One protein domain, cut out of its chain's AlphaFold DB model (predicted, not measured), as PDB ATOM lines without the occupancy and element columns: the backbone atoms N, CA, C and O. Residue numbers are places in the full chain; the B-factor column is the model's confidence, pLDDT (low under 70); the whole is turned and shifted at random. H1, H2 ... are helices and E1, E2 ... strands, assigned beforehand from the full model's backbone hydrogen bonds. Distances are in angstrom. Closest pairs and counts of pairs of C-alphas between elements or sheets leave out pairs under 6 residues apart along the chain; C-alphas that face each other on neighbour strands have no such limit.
ATOM      1  N   ASN A   5       7.900  73.777  37.294       96.31
ATOM      2  CA  ASN A   5       7.899  74.913  38.204       96.31
ATOM      3  C   ASN A   5       6.525  75.563  38.155       96.31
ATOM      4  O   ASN A   5       6.012  75.854  37.069       96.31
ATOM      5  N   ILE A   6       5.949  75.762  39.336       96.50
ATOM      6  CA  ILE A   6       4.679  76.448  39.518       96.50
ATOM      7  C   ILE A   6       4.909  77.544  40.543       96.50
ATOM      8  O   ILE A   6       5.389  77.256  41.636       96.50
ATOM      9  N   ASN A   7       4.549  78.771  40.189       97.94
ATOM     10  CA  ASN A   7       4.516  79.887  41.125       97.94
ATOM     11  C   ASN A   7       3.090  80.422  41.200       97.94
ATOM     12  O   ASN A   7       2.316  80.311  40.245       97.94
ATOM     13  N   SER A   8       2.731  80.998  42.338       98.00
ATOM     14  CA  SER A   8       1.406  81.570  42.552       98.00
ATOM     15  C   SER A   8       1.513  82.939  43.156       98.00
ATOM     16  O   SER A   8       2.287  83.159  44.086       98.00
ATOM     17  N   TYR A   9       0.713  83.840  42.611       98.12
ATOM     18  CA  TYR A   9       0.760  85.239  42.962       98.12
ATOM     19  C   TYR A   9      -0.637  85.757  43.248       98.12
ATOM     20  O   TYR A   9      -1.574  85.426  42.523       98.12
ATOM     21  N   ILE A  10      -0.737  86.614  44.255       97.12
ATOM     22  CA  ILE A  10      -1.871  87.513  44.442       97.12
ATOM     23  C   ILE A  10      -1.569  88.783  43.650       97.12
ATOM     24  O   ILE A  10      -0.450  89.305  43.700       97.12
ATOM     25  N   LYS A  11      -2.552  89.263  42.892       96.12
ATOM     26  CA  LYS A  11      -2.446  90.480  42.097       96.12
ATOM     27  C   LYS A  11      -3.132  91.630  42.831       96.12
ATOM     28  O   LYS A  11      -4.322  91.565  43.108       96.12
ATOM     29  N   ILE A  12      -2.384  92.696  43.114       93.62
ATOM     30  CA  ILE A  12      -2.883  93.914  43.769       93.62
ATOM     31  C   ILE A  12      -2.556  95.104  42.873       93.62
ATOM     32  O   ILE A  12      -1.392  95.459  42.689       93.62
ATOM     33  N   GLY A  13      -3.579  95.716  42.272       91.62
ATOM     34  CA  GLY A  13      -3.355  96.695  41.206       91.62
ATOM     35  C   GLY A  13      -2.575  96.050  40.056       91.62
ATOM     36  O   GLY A  13      -3.033  95.053  39.500       91.62
ATOM     37  N   ASP A  14      -1.398  96.581  39.729       93.31
ATOM     38  CA  ASP A  14      -0.504  96.035  38.694       93.31
ATOM     39  C   ASP A  14       0.615  95.135  39.257       93.31
ATOM     40  O   ASP A  14       1.431  94.604  38.499       93.31
ATOM     41  N   GLU A  15       0.681  94.955  40.578       95.31
ATOM     42  CA  GLU A  15       1.719  94.159  41.234       95.31
ATOM     43  C   GLU A  15       1.304  92.694  41.397       95.31
ATOM     44  O   GLU A  15       0.139  92.388  41.637       95.31
ATOM     45  N   PHE A  16       2.286  91.792  41.314       97.50
ATOM     46  CA  PHE A  16       2.130  90.357  41.560       97.50
ATOM     47  C   PHE A  16       3.019  89.943  42.730       97.50
ATOM     48  O   PHE A  16       4.246  89.913  42.598       97.50
ATOM     49  N   ILE A  17       2.397  89.605  43.853       97.38
ATOM     50  CA  ILE A  17       3.061  89.249  45.109       97.38
ATOM     51  C   ILE A  17       2.991  87.734  45.271       97.38
ATOM     52  O   ILE A  17       1.918  87.164  45.106       97.38
ATOM     53  N   ASP A  18       4.110  87.072  45.579       97.31
ATOM     54  CA  ASP A  18       4.116  85.631  45.873       97.31
ATOM     55  C   ASP A  18       3.115  85.329  47.001       97.31
ATOM     56  O   ASP A  18       3.140  85.978  48.049       97.31
ATOM     57  N   ILE A  19       2.230  84.352  46.789       95.44
ATOM     58  CA  ILE A  19       1.169  84.012  47.743       95.44
ATOM     59  C   ILE A  19       1.720  83.629  49.126       95.44
ATOM     60  O   ILE A  19       1.080  83.903  50.137       95.44
ATOM     61  N   PHE A  20       2.918  83.045  49.195       95.12
ATOM     62  CA  PHE A  20       3.573  82.676  50.453       95.12
ATOM     63  C   PHE A  20       4.260  83.858  51.145       95.12
ATOM     64  O   PHE A  20       4.679  83.729  52.294       95.12
ATOM     65  N   GLN A  21       4.394  84.991  50.456       96.25
ATOM     66  CA  GLN A  21       4.934  86.243  50.993       96.25
ATOM     67  C   GLN A  21       3.841  87.290  51.242       96.25
ATOM     68  O   GLN A  21       4.141  88.388  51.708       96.25
ATOM     69  N   TYR A  22       2.585  86.981  50.915       94.44
ATOM     70  CA  TYR A  22       1.484  87.914  51.078       94.44
ATOM     71  C   TYR A  22       1.061  88.028  52.545       94.44
ATOM     72  O   TYR A  22       0.610  87.060  53.154       94.44
ATOM     73  N   GLU A  23       1.171  89.234  53.101       92.94
ATOM     74  CA  GLU A  23       0.769  89.551  54.482       92.94
ATOM     75  C   GLU A  23      -0.447  90.501  54.548       92.94
ATOM     76  O   GLU A  23      -0.832  90.957  55.624       92.94
ATOM     77  N   GLY A  24      -1.048  90.831  53.399       89.00
ATOM     78  CA  GLY A  24      -2.199  91.730  53.305       89.00
ATOM     79  C   GLY A  24      -3.546  91.057  53.594       89.00
ATOM     80  O   GLY A  24      -3.648  89.843  53.764       89.00
ATOM     81  N   GLY A  25      -4.607  91.864  53.629       89.31
ATOM     82  CA  GLY A  25      -5.986  91.365  53.651       89.31
ATOM     83  C   GLY A  25      -6.468  90.974  52.253       89.31
ATOM     84  O   GLY A  25      -5.938  91.458  51.261       89.31
ATOM     85  N   ILE A  26      -7.468  90.105  52.166       89.56
ATOM     86  CA  ILE A  26      -8.170  89.815  50.911       89.56
ATOM     87  C   ILE A  26      -9.501  90.560  50.961       89.56
ATOM     88  O   ILE A  26     -10.294  90.317  51.872       89.56
ATOM     89  N   ASP A  27      -9.719  91.473  50.015       85.12
ATOM     90  CA  ASP A  27     -10.915  92.323  49.989       85.12
ATOM     91  C   ASP A  27     -12.170  91.539  49.574       85.12
ATOM     92  O   ASP A  27     -13.232  91.713  50.173       85.12
ATOM     93  N   ASP A  28     -12.033  90.649  48.588       90.31
ATOM     94  CA  ASP A  28     -13.077  89.729  48.136       90.31
ATOM     95  C   ASP A  28     -12.562  88.285  48.221       90.31
ATOM     96  O   ASP A  28     -11.681  87.866  47.474       90.31
ATOM     97  N   ILE A  29     -13.081  87.524  49.185       88.19
ATOM     98  CA  ILE A  29     -12.665  86.133  49.409       88.19
ATOM     99  C   ILE A  29     -13.235  85.173  48.362       88.19
ATOM    100  O   ILE A  29     -12.661  84.108  48.145       88.19
ATOM    101  N   ASP A  30     -14.339  85.548  47.714       89.81
ATOM    102  CA  ASP A  30     -14.954  84.755  46.653       89.81
ATOM    103  C   ASP A  30     -14.270  85.035  45.302       89.81
ATOM    104  O   ASP A  30     -14.384  84.245  44.356       89.81
ATOM    105  N   TYR A  31     -13.520  86.142  45.210       92.94
ATOM    106  CA  TYR A  31     -12.778  86.517  44.018       92.94
ATOM    107  C   TYR A  31     -11.399  87.126  44.308       92.94
ATOM    108  O   TYR A  31     -11.248  88.323  44.541       92.94
ATOM    109  N   ILE A  32     -10.363  86.287  44.218       95.44
ATOM    110  CA  ILE A  32      -8.972  86.695  44.438       95.44
ATOM    111  C   ILE A  32      -8.272  86.844  43.088       95.44
ATOM    112  O   ILE A  32      -7.929  85.848  42.448       95.44
ATOM    113  N   ASP A  33      -8.017  88.085  42.685       96.25
ATOM    114  CA  ASP A  33      -7.164  88.399  41.540       96.25
ATOM    115  C   ASP A  33      -5.760  87.812  41.749       96.25
ATOM    116  O   ASP A  33      -5.097  88.063  42.762       96.25
ATOM    117  N   GLY A  34      -5.261  87.043  40.784       97.12
ATOM    118  CA  GLY A  34      -3.925  86.470  40.880       97.12
ATOM    119  C   GLY A  34      -3.453  85.771  39.616       97.12
ATOM    120  O   GLY A  34      -4.105  85.788  38.583       97.12
ATOM    121  N   ALA A  35      -2.271  85.169  39.671       97.81
ATOM    122  CA  ALA A  35      -1.713  84.439  38.537       97.81
ATOM    123  C   ALA A  35      -1.068  83.132  38.981       97.81
ATOM    124  O   ALA A  35      -0.376  83.076  40.002       97.81
ATOM    125  N   LEU A  36      -1.257  82.097  38.165       98.00
ATOM    126  CA  LEU A  36      -0.531  80.839  38.254       98.00
ATOM    127  C   LEU A  36       0.493  80.819  37.123       98.00
ATOM    128  O   LEU A  36       0.117  80.740  35.961       98.00
ATOM    129  N   GLU A  37       1.783  80.876  37.438       97.75
ATOM    130  CA  GLU A  37       2.820  80.648  36.428       97.75
ATOM    131  C   GLU A  37       3.134  79.160  36.350       97.75
ATOM    132  O   GLU A  37       3.383  78.529  37.375       97.75
ATOM    133  N   LEU A  38       3.170  78.607  35.138       97.44
ATOM    134  CA  LEU A  38       3.502  77.207  34.891       97.44
ATOM    135  C   LEU A  38       4.599  77.119  33.839       97.44
ATOM    136  O   LEU A  38       4.389  77.440  32.669       97.44
ATOM    137  N   THR A  39       5.752  76.607  34.252       96.62
ATOM    138  CA  THR A  39       6.870  76.295  33.361       96.62
ATOM    139  C   THR A  39       7.188  74.812  33.441       96.62
ATOM    140  O   THR A  39       7.424  74.275  34.525       96.62
ATOM    141  N   ILE A  40       7.248  74.146  32.293       94.94
ATOM    142  CA  ILE A  40       7.600  72.729  32.205       94.94
ATOM    143  C   ILE A  40       8.787  72.588  31.258       94.94
ATOM    144  O   ILE A  40       8.749  73.038  30.120       94.94
ATOM    145  N   ASN A  41       9.858  71.950  31.728       92.56
ATOM    146  CA  ASN A  41      11.100  71.746  30.978       92.56
ATOM    147  C   ASN A  41      11.676  73.044  30.369       92.56
ATOM    148  O   ASN A  41      12.315  73.013  29.322       92.56
ATOM    149  N   GLY A  42      11.470  74.178  31.051       92.12
ATOM    150  CA  GLY A  42      11.941  75.504  30.632       92.12
ATOM    151  C   GLY A  42      11.018  76.247  29.660       92.12
ATOM    152  O   GLY A  42      11.289  77.402  29.352       92.12
ATOM    153  N   GLU A  43       9.930  75.629  29.203       94.06
ATOM    154  CA  GLU A  43       8.927  76.275  28.357       94.06
ATOM    155  C   GLU A  43       7.785  76.808  29.233       94.06
ATOM    156  O   GLU A  43       7.230  76.082  30.062       94.06
ATOM    157  N   SER A  44       7.489  78.102  29.089       95.19
ATOM    158  CA  SER A  44       6.408  78.777  29.811       95.19
ATOM    159  C   SER A  44       5.074  78.477  29.130       95.19
ATOM    160  O   SER A  44       4.881  78.832  27.967       95.19
ATOM    161  N   LEU A  45       4.166  77.804  29.838       96.69
ATOM    162  CA  LEU A  45       2.806  77.541  29.360       96.69
ATOM    163  C   LEU A  45       1.821  78.597  29.857       96.69
ATOM    164  O   LEU A  45       0.845  78.879  29.166       96.69
ATOM    165  N   ILE A  46       2.050  79.118  31.063       97.44
ATOM    166  CA  ILE A  46       1.219  80.135  31.708       97.44
ATOM    167  C   ILE A  46       2.160  81.134  32.367       97.44
ATOM    168  O   ILE A  46       3.055  80.732  33.115       97.44
ATOM    169  N   ASP A  47       1.956  82.415  32.081       96.56
ATOM    170  CA  ASP A  47       2.706  83.527  32.662       96.56
ATOM    171  C   ASP A  47       1.765  84.509  33.386       96.56
ATOM    172  O   ASP A  47       0.541  84.394  33.304       96.56
ATOM    173  N   LYS A  48       2.326  85.498  34.092       96.81
ATOM    174  CA  LYS A  48       1.555  86.501  34.854       96.81
ATOM    175  C   LYS A  48       0.563  87.328  34.031       96.81
ATOM    176  O   LYS A  48      -0.353  87.900  34.610       96.81
ATOM    177  N   SER A  49       0.718  87.427  32.708       95.44
ATOM    178  CA  SER A  49      -0.264  88.137  31.871       95.44
ATOM    179  C   SER A  49      -1.598  87.390  31.791       95.44
ATOM    180  O   SER A  49      -2.648  88.002  31.597       95.44
ATOM    181  N   MET A  50      -1.566  86.079  32.032       96.69
ATOM    182  CA  MET A  50      -2.726  85.199  32.130       96.69
ATOM    183  C   MET A  50      -3.300  85.199  33.559       96.69
ATOM    184  O   MET A  50      -3.597  84.148  34.114       96.69
ATOM    185  N   TRP A  51      -3.388  86.363  34.204       97.38
ATOM    186  CA  TRP A  51      -3.958  86.487  35.547       97.38
ATOM    187  C   TRP A  51      -5.484  86.323  35.529       97.38
ATOM    188  O   TRP A  51      -6.154  86.742  34.591       97.38
ATOM    189  N   ASP A  52      -6.041  85.700  36.553       97.06
ATOM    190  CA  ASP A  52      -7.471  85.431  36.694       97.06
ATOM    191  C   ASP A  52      -7.763  85.135  38.179       97.06
ATOM    192  O   ASP A  52      -6.885  85.299  39.033       97.06
ATOM    193  N   ASN A  53      -8.957  84.655  38.509       96.94
ATOM    194  CA  ASN A  53      -9.289  84.208  39.857       96.94
ATOM    195  C   ASN A  53      -8.391  83.028  40.292       96.94
ATOM    196  O   ASN A  53      -8.591  81.883  39.872       96.94
ATOM    197  N   ILE A  54      -7.400  83.293  41.149       96.62
ATOM    198  CA  ILE A  54      -6.354  82.318  41.501       96.62
ATOM    199  C   ILE A  54      -6.894  81.120  42.289       96.62
ATOM    200  O   ILE A  54      -6.387  80.008  42.127       96.62
ATOM    201  N   ASP A  55      -7.943  81.316  43.090       95.31
ATOM    202  CA  ASP A  55      -8.611  80.235  43.821       95.31
ATOM    203  C   ASP A  55      -9.281  79.246  42.850       95.31
ATOM    204  O   ASP A  55      -9.035  78.034  42.884       95.31
ATOM    205  N   SER A  56     -10.027  79.774  41.879       96.19
ATOM    206  CA  SER A  56     -10.659  78.993  40.816       96.19
ATOM    207  C   SER A  56      -9.628  78.275  39.950       96.19
ATOM    208  O   SER A  56      -9.812  77.096  39.633       96.19
ATOM    209  N   LEU A  57      -8.519  78.937  39.601       97.56
ATOM    210  CA  LEU A  57      -7.430  78.303  38.857       97.56
ATOM    211  C   LEU A  57      -6.874  77.090  39.618       97.56
ATOM    212  O   LEU A  57      -6.786  76.000  39.049       97.56
ATOM    213  N   TRP A  58      -6.566  77.218  40.909       97.19
ATOM    214  CA  TRP A  58      -6.072  76.091  41.706       97.19
ATOM    215  C   TRP A  58      -7.095  74.961  41.856       97.19
ATOM    216  O   TRP A  58      -6.734  73.779  41.751       97.19
ATOM    217  N   ASN A  59      -8.378  75.290  42.020       96.75
ATOM    218  CA  ASN A  59      -9.456  74.304  42.011       96.75
ATOM    219  C   ASN A  59      -9.494  73.526  40.679       96.75
ATOM    220  O   ASN A  59      -9.478  72.293  40.664       96.75
ATOM    221  N   TYR A  60      -9.443  74.217  39.539       97.62
ATOM    222  CA  TYR A  60      -9.473  73.566  38.227       97.62
ATOM    223  C   TYR A  60      -8.240  72.695  37.981       97.62
ATOM    224  O   TYR A  60      -8.370  71.572  37.490       97.62
ATOM    225  N   PHE A  61      -7.049  73.174  38.336       97.12
ATOM    226  CA  PHE A  61      -5.806  72.433  38.115       97.12
ATOM    227  C   PHE A  61      -5.733  71.194  39.006       97.12
ATOM    228  O   PHE A  61      -5.380  70.120  38.516       97.12
ATOM    229  N   SER A  62      -6.134  71.296  40.276       97.12
ATOM    230  CA  SER A  62      -6.200  70.135  41.170       97.12
ATOM    231  C   SER A  62      -7.205  69.084  40.677       97.12
ATOM    232  O   SER A  62      -6.875  67.896  40.627       97.12
ATOM    233  N   HIS A  63      -8.382  69.505  40.199       97.69
ATOM    234  CA  HIS A  63      -9.361  68.599  39.593       97.69
ATOM    235  C   HIS A  63      -8.842  67.955  38.299       97.69
ATOM    236  O   HIS A  63      -9.068  66.768  38.043       97.69
ATOM    237  N   GLY A  64      -8.109  68.715  37.488       96.88
ATOM    238  CA  GLY A  64      -7.464  68.202  36.288       96.88
ATOM    239  C   GLY A  64      -6.412  67.140  36.589       96.88
ATOM    240  O   GLY A  64      -6.390  66.110  35.914       96.88
ATOM    241  N   LEU A  65      -5.586  67.348  37.619       94.25
ATOM    242  CA  LEU A  65      -4.603  66.364  38.078       94.25
ATOM    243  C   LEU A  65      -5.275  65.075  38.577       94.25
ATOM    244  O   LEU A  65      -4.827  63.976  38.246       94.25
ATOM    245  N   LEU A  66      -6.388  65.189  39.305       96.12
ATOM    246  CA  LEU A  66      -7.179  64.028  39.719       96.12
ATOM    247  C   LEU A  66      -7.768  63.280  38.510       96.12
ATOM    248  O   LEU A  66      -7.699  62.054  38.439       96.12
ATOM    249  N   SER A  67      -8.297  64.011  37.529       96.00
ATOM    250  CA  SER A  67      -8.881  63.427  36.315       96.00
ATOM    251  C   SER A  67      -7.858  62.606  35.527       96.00
ATOM    252  O   SER A  67      -8.141  61.473  35.132       96.00
ATOM    253  N   VAL A  68      -6.644  63.134  35.336       93.81
ATOM    254  CA  VAL A  68      -5.583  62.417  34.604       93.81
ATOM    255  C   VAL A  68      -5.020  61.247  35.403       93.81
ATOM    256  O   VAL A  68      -4.673  60.232  34.798       93.81
ATOM    257  N   TYR A  69      -4.995  61.334  36.738       91.00
ATOM    258  CA  TYR A  69      -4.669  60.202  37.610       91.00
ATOM    259  C   TYR A  69      -5.665  59.045  37.426       91.00
ATOM    260  O   TYR A  69      -5.276  57.878  37.395       91.00
ATOM    261  N   GLU A  70      -6.942  59.358  37.194       93.19
ATOM    262  CA  GLU A  70      -7.986  58.391  36.835       93.19
ATOM    263  C   GLU A  70      -7.994  58.009  35.341       93.19
ATOM    264  O   GLU A  70      -8.922  57.344  34.869       93.19
ATOM    265  N   ASN A  71      -6.970  58.412  34.582       92.19
ATOM    266  CA  ASN A  71      -6.842  58.191  33.141       92.19
ATOM    267  C   ASN A  71      -8.028  58.764  32.330       92.19
ATOM    268  O   ASN A  71      -8.456  58.183  31.328       92.19
ATOM    269  N   LYS A  72      -8.554  59.917  32.756       95.25
ATOM    270  CA  LYS A  72      -9.576  60.706  32.056       95.25
ATOM    271  C   LYS A  72      -8.972  61.999  31.511       95.25
ATOM    272  O   LYS A  72      -8.064  62.577  32.103       95.25
ATOM    273  N   GLU A  73      -9.487  62.455  30.374       96.88
ATOM    274  CA  GLU A  73      -9.161  63.784  29.855       96.88
ATOM    275  C   GLU A  73      -9.819  64.863  30.716       96.88
ATOM    276  O   GLU A  73     -10.956  64.707  31.165       96.88
ATOM    277  N   PHE A  74      -9.116  65.977  30.897       98.19
ATOM    278  CA  PHE A  74      -9.631  67.164  31.558       98.19
ATOM    279  C   PHE A  74      -9.509  68.381  30.650       98.19
ATOM    280  O   PHE A  74      -8.524  68.545  29.922       98.19
ATOM    281  N   LYS A  75     -10.510  69.255  30.727       98.06
ATOM    282  CA  LYS A  75     -10.537  70.549  30.058       98.06
ATOM    283  C   LYS A  75     -11.205  71.573  30.972       98.06
ATOM    284  O   LYS A  75     -12.302  71.316  31.463       98.06
ATOM    285  N   CYS A  76     -10.610  72.754  31.084       97.50
ATOM    286  CA  CYS A  76     -11.249  73.931  31.666       97.50
ATOM    287  C   CYS A  76     -10.967  75.190  30.838       97.50
ATOM    288  O   CYS A  76     -10.171  75.181  29.892       97.50
ATOM    289  N   HIS A  77     -11.663  76.262  31.202       97.44
ATOM    290  CA  HIS A  77     -11.390  77.613  30.744       97.44
ATOM    291  C   HIS A  77     -11.044  78.481  31.948       97.44
ATOM    292  O   HIS A  77     -11.522  78.215  33.051       97.44
ATOM    293  N   PHE A  78     -10.203  79.484  31.726       97.56
ATOM    294  CA  PHE A  78      -9.984  80.535  32.711       97.56
ATOM    295  C   PHE A  78     -11.316  81.293  32.924       97.56
ATOM    296  O   PHE A  78     -12.073  81.422  31.955       97.56
ATOM    297  N   PRO A  79     -11.668  81.677  34.168       95.88
ATOM    298  CA  PRO A  79     -12.965  82.294  34.465       95.88
ATOM    299  C   PRO A  79     -13.253  83.565  33.660       95.88
ATOM    300  O   PRO A  79     -14.330  83.669  33.064       95.88
ATOM    301  N   ASP A  80     -12.287  84.478  33.581       96.12
ATOM    302  CA  ASP A  80     -12.454  85.792  32.954       96.12
ATOM    303  C   ASP A  80     -11.662  85.943  31.655       96.12
ATOM    304  O   ASP A  80     -12.015  86.746  30.782       96.12
ATOM    305  N   GLN A  81     -10.620  85.132  31.470       94.81
ATOM    306  CA  GLN A  81      -9.876  85.077  30.219       94.81
ATOM    307  C   GLN A  81     -10.339  83.924  29.315       94.81
ATOM    308  O   GLN A  81     -10.533  82.799  29.772       94.81
ATOM    309  N   PRO A  82     -10.409  84.103  27.981       95.50
ATOM    310  CA  PRO A  82     -10.792  83.027  27.070       95.50
ATOM    311  C   PRO A  82      -9.631  82.050  26.784       95.50
ATOM    312  O   PRO A  82      -9.398  81.640  25.644       95.50
ATOM    313  N   ILE A  83      -8.895  81.668  27.829       97.25
ATOM    314  CA  ILE A  83      -7.784  80.716  27.804       97.25
ATOM    315  C   ILE A  83      -8.338  79.316  28.060       97.25
ATOM    316  O   ILE A  83      -9.101  79.093  28.995       97.25
ATOM    317  N   GLU A  84      -7.975  78.355  27.213       97.81
ATOM    318  CA  GLU A  84      -8.324  76.942  27.387       97.81
ATOM    319  C   GLU A  84      -7.116  76.167  27.917       97.81
ATOM    320  O   GLU A  84      -6.030  76.239  27.335       97.81
ATOM    321  N   VAL A  85      -7.331  75.357  28.955       97.94
ATOM    322  CA  VAL A  85      -6.342  74.399  29.460       97.94
ATOM    323  C   VAL A  85      -6.872  72.984  29.298       97.94
ATOM    324  O   VAL A  85      -8.046  72.705  29.553       97.94
ATOM    325  N   LYS A  86      -6.002  72.076  28.854       98.19
ATOM    326  CA  LYS A  86      -6.303  70.650  28.714       98.19
ATOM    327  C   LYS A  86      -5.195  69.799  29.295       98.19
ATOM    328  O   LYS A  86      -4.026  70.033  28.983       98.19
ATOM    329  N   PHE A  87      -5.585  68.757  30.020       97.12
ATOM    330  CA  PHE A  87      -4.703  67.659  30.397       97.12
ATOM    331  C   PHE A  87      -5.228  66.364  29.779       97.12
ATOM    332  O   PHE A  87      -6.381  65.988  29.982       97.12
ATOM    333  N   ILE A  88      -4.390  65.694  28.993       96.56
ATOM    334  CA  ILE A  88      -4.788  64.514  28.221       96.56
ATOM    335  C   ILE A  88      -3.830  63.368  28.560       96.56
ATOM    336  O   ILE A  88      -2.653  63.449  28.194       96.56
ATOM    337  N   PRO A  89      -4.287  62.302  29.242       94.06
ATOM    338  CA  PRO A  89      -3.466  61.123  29.456       94.06
ATOM    339  C   PRO A  89      -3.196  60.430  28.115       94.06
ATOM    340  O   PRO A  89      -4.100  60.119  27.338       94.06
ATOM    341  N   LEU A  90      -1.925  60.182  27.832       90.50
ATOM    342  CA  LEU A  90      -1.468  59.455  26.660       90.50
ATOM    343  C   LEU A  90      -1.322  57.981  27.044       90.50
ATOM    344  O   LEU A  90      -0.579  57.632  27.962       90.50
ATOM    345  N   LYS A  91      -2.027  57.108  26.312       76.62
ATOM    346  CA  LYS A  91      -2.105  55.658  26.582       76.62
ATOM    347  C   LYS A  91      -0.740  54.964  26.638       76.62
ATOM    348  O   LYS A  91      -0.610  53.913  27.258       76.62
ATOM    349  N   GLU A  92       0.275  55.544  26.007       65.69
ATOM    350  CA  GLU A  92       1.632  55.017  25.987       65.69
ATOM    351  C   GLU A  92       2.512  55.752  27.008       65.69
ATOM    352  O   GLU A  92       2.692  56.968  26.949       65.69
ATOM    353  N   ASN A  93       3.125  54.986  27.917       67.62
ATOM    354  CA  ASN A  93       4.177  55.429  28.842       67.62
ATOM    355  C   ASN A  93       3.757  56.351  30.000       67.62
ATOM    356  O   ASN A  93       4.610  57.089  30.494       67.62
ATOM    357  N   ARG A  94       2.491  56.292  30.451       80.31
ATOM    358  CA  ARG A  94       1.962  57.136  31.546       80.31
ATOM    359  C   ARG A  94       2.275  58.615  31.324       80.31
ATOM    360  O   ARG A  94       2.679  59.310  32.239       80.31
ATOM    361  N   LYS A  95       2.193  59.095  30.087       89.81
ATOM    362  CA  LYS A  95       2.453  60.505  29.802       89.81
ATOM    363  C   LYS A  95       1.166  61.307  29.892       89.81
ATOM    364  O   LYS A  95       0.096  60.790  29.600       89.81
ATOM    365  N   ILE A  96       1.278  62.578  30.231       93.00
ATOM    366  CA  ILE A  96       0.193  63.552  30.223       93.00
ATOM    367  C   ILE A  96       0.598  64.648  29.245       93.00
ATOM    368  O   ILE A  96       1.700  65.185  29.325       93.00
ATOM    369  N   LEU A  97      -0.266  64.958  28.284       94.88
ATOM    370  CA  LEU A  97      -0.142  66.148  27.454       94.88
ATOM    371  C   LEU A  97      -0.830  67.310  28.169       94.88
ATOM    372  O   LEU A  97      -2.038  67.263  28.395       94.88
ATOM    373  N   VAL A  98      -0.064  68.349  28.474       96.62
ATOM    374  CA  VAL A  98      -0.546  69.633  28.977       96.62
ATOM    375  C   VAL A  98      -0.610  70.602  27.804       96.62
ATOM    376  O   VAL A  98       0.371  70.774  27.081       96.62
ATOM    377  N   SER A  99      -1.771  71.213  27.580       97.06
ATOM    378  CA  SER A  99      -1.993  72.184  26.507       97.06
ATOM    379  C   SER A  99      -2.629  73.442  27.073       97.06
ATOM    380  O   SER A  99      -3.679  73.348  27.705       97.06
ATOM    381  N   VAL A 100      -2.056  74.599  26.754       97.19
ATOM    382  CA  VAL A 100      -2.622  75.921  27.059       97.19
ATOM    383  C   VAL A 100      -2.840  76.666  25.750       97.19
ATOM    384  O   VAL A 100      -1.966  76.688  24.878       97.19
ATOM    385  N   ARG A 101      -4.032  77.229  25.562       96.88
ATOM    386  CA  ARG A 101      -4.411  77.912  24.324       96.88
ATOM    387  C   ARG A 101      -5.035  79.264  24.620       96.88
ATOM    388  O   ARG A 101      -6.147  79.326  25.135       96.88
ATOM    389  N   LEU A 102      -4.357  80.319  24.178       93.25
ATOM    390  CA  LEU A 102      -4.923  81.658  24.101       93.25
ATOM    391  C   LEU A 102      -5.788  81.803  22.834       93.25
ATOM    392  O   LEU A 102      -5.516  81.156  21.810       93.25
ATOM    393  N   PRO A 103      -6.809  82.674  22.850       86.56
ATOM    394  CA  PRO A 103      -7.564  83.018  21.652       86.56
ATOM    395  C   PRO A 103      -6.625  83.541  20.569       86.56
ATOM    396  O   PRO A 103      -5.704  84.301  20.855       86.56
ATOM    397  N   PHE A 104      -6.866  83.142  19.321       83.25
ATOM    398  CA  PHE A 104      -6.110  83.599  18.144       83.25
ATOM    399  C   PHE A 104      -4.605  83.266  18.137       83.25
ATOM    400  O   PHE A 104      -3.915  83.643  17.193       83.25
ATOM    401  N   HIS A 105      -4.113  82.491  19.109       78.75
ATOM    402  CA  HIS A 105      -2.736  82.005  19.161       78.75
ATOM    403  C   HIS A 105      -2.690  80.474  19.009       78.75
ATOM    404  O   HIS A 105      -3.645  79.769  19.373       78.75
ATOM    405  N   PRO A 106      -1.597  79.917  18.454       78.81
ATOM    406  CA  PRO A 106      -1.331  78.486  18.539       78.81
ATOM    407  C   PRO A 106      -1.271  78.036  20.001       78.81
ATOM    408  O   PRO A 106      -0.805  78.769  20.868       78.81
ATOM    409  N   ALA A 107      -1.740  76.821  20.277       83.75
ATOM    410  CA  ALA A 107      -1.637  76.257  21.617       83.75
ATOM    411  C   ALA A 107      -0.186  75.864  21.932       83.75
ATOM    412  O   ALA A 107       0.448  75.184  21.118       83.75
ATOM    413  N   VAL A 108       0.283  76.220  23.127       89.88
ATOM    414  CA  VAL A 108       1.533  75.719  23.711       89.88
ATOM    415  C   VAL A 108       1.247  74.340  24.302       89.88
ATOM    416  O   VAL A 108       0.240  74.158  24.993       89.88
ATOM    417  N   LYS A 109       2.066  73.336  23.971       90.94
ATOM    418  CA  LYS A 109       1.787  71.925  24.275       90.94
ATOM    419  C   LYS A 109       3.038  71.186  24.703       90.94
ATOM    420  O   LYS A 109       3.986  71.102  23.931       90.94
ATOM    421  N   ILE A 110       2.983  70.539  25.863       89.31
ATOM    422  CA  ILE A 110       4.101  69.761  26.399       89.31
ATOM    423  C   ILE A 110       3.605  68.429  26.929       89.31
ATOM    424  O   ILE A 110       2.573  68.353  27.588       89.31
ATOM    425  N   SER A 111       4.348  67.362  26.643       86.06
ATOM    426  CA  SER A 111       4.096  66.049  27.225       86.06
ATOM    427  C   SER A 111       5.072  65.780  28.365       86.06
ATOM    428  O   SER A 111       6.284  65.858  28.163       86.06
ATOM    429  N   ILE A 112       4.528  65.436  29.528       87.62
ATOM    430  CA  ILE A 112       5.253  65.074  30.749       87.62
ATOM    431  C   ILE A 112       4.946  63.635  31.158       87.62
ATOM    432  O   ILE A 112       3.911  63.098  30.770       87.62
ATOM    433  N   LYS A 113       5.820  62.981  31.915       82.12
ATOM    434  CA  LYS A 113       5.528  61.704  32.581       82.12
ATOM    435  C   LYS A 113       4.675  61.962  33.829       82.12
ATOM    436  O   LYS A 113       5.049  62.777  34.664       82.12
ATOM    437  N   GLY A 114       3.556  61.252  33.936       66.19
ATOM    438  CA  GLY A 114       2.661  61.195  35.093       66.19
ATOM    439  C   GLY A 114       2.810  59.925  35.920       66.19
ATOM    440  O   GLY A 114       3.570  59.006  35.527       66.19
TER     441      GLY A 114
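AT A GLANCE: This is residues 5 to 114 of the 114 residues of an uncharacterized protein of Xenorhabdus vietnamensis (UniProt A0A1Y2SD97). Two antiparallel sheets of four strands, E2-E1-E3-E4 and E5-E6-E7-E8, form a loose sandwich that is only partly face to face and opens like a wedge, with E4 close to E7 and E8. The one named helix, H1, fills the open side, packing along E5 and E6 and, with its first half, on E3 of the curled first sheet. The printed part has 110 residues, with named elements in the order E1 E2 E3 E4 H1 E5 E6 E7 E8, and its class is mixed, helices and strands. It is compact, with a radius of gyration of the C-alphas of 14.5 A, yet elongated, spanning 46 by 29 by 24 A.

HOW THE PARTS SIT: E1, residues 5 to 12, and E2, residues 15 to 18, form a hairpin, with N 10 and O 17 at 2.8 A. E3, residues 33 to 40, is antiparallel to E1, with N 7 and O 37 at 3.1 A. E3 and E4, residues 43 to 46, form a hairpin, with N 40 and O 43 at 3.0 A. This sheet is strongly twisted. H1, residues 54 to 69, is on it at a height of 9.6 A, only just over E3, where 3 of its C-alphas fall; the closest C-alphas are those of Gly 34 and Ile 54, 4.9 A apart. In H1 every O i to N i+4 pair is within hydrogen-bond range. E5, residues 74 to 77, E6, residues 84 to 90, E7, residues 95 to 101, and E8, residues 108 to 113, form a meander, each strand the antiparallel neighbour of the one before. Its pairs include N 76 and O 85 at 3.0 A, N 90 and O 95 at 2.8 A, and N 96 and O 112 at 2.7 A. H1 on one face of this sheet makes two layers; it lies over E5 and E6 at a height of 9.1 A, along the strands. The closest C-alphas of E4 and E7 are those of Leu 45 and Val 100, 6.1 A apart. E1 and E8 are apart.

IN THESE COORDINATES: E1 begins at C-alpha 5, (7.899, 74.913, 38.204), and is 22.5 A long; E2 is 10.0 A, E3 23.5 A and E4 9.2 A. H1 runs 22.5 A from C-alpha 54 at (-6.354, 82.318, 41.501). E5 is 10.6 A, E6 18.8 A and E7 19.5 A; E8, 17.1 A, ends at C-alpha 113, (5.528, 61.704, 32.581).

THE WHOLE: The C-alphas farthest apart are those of Gly 25 and Glu 92, 46.3 A. The printed part has no cut. The link from E2 to E3, residues 19 to 32, is long. The mean pLDDT of the printed part is 93.3; residues 92 to 93 and residue 114 are under 70.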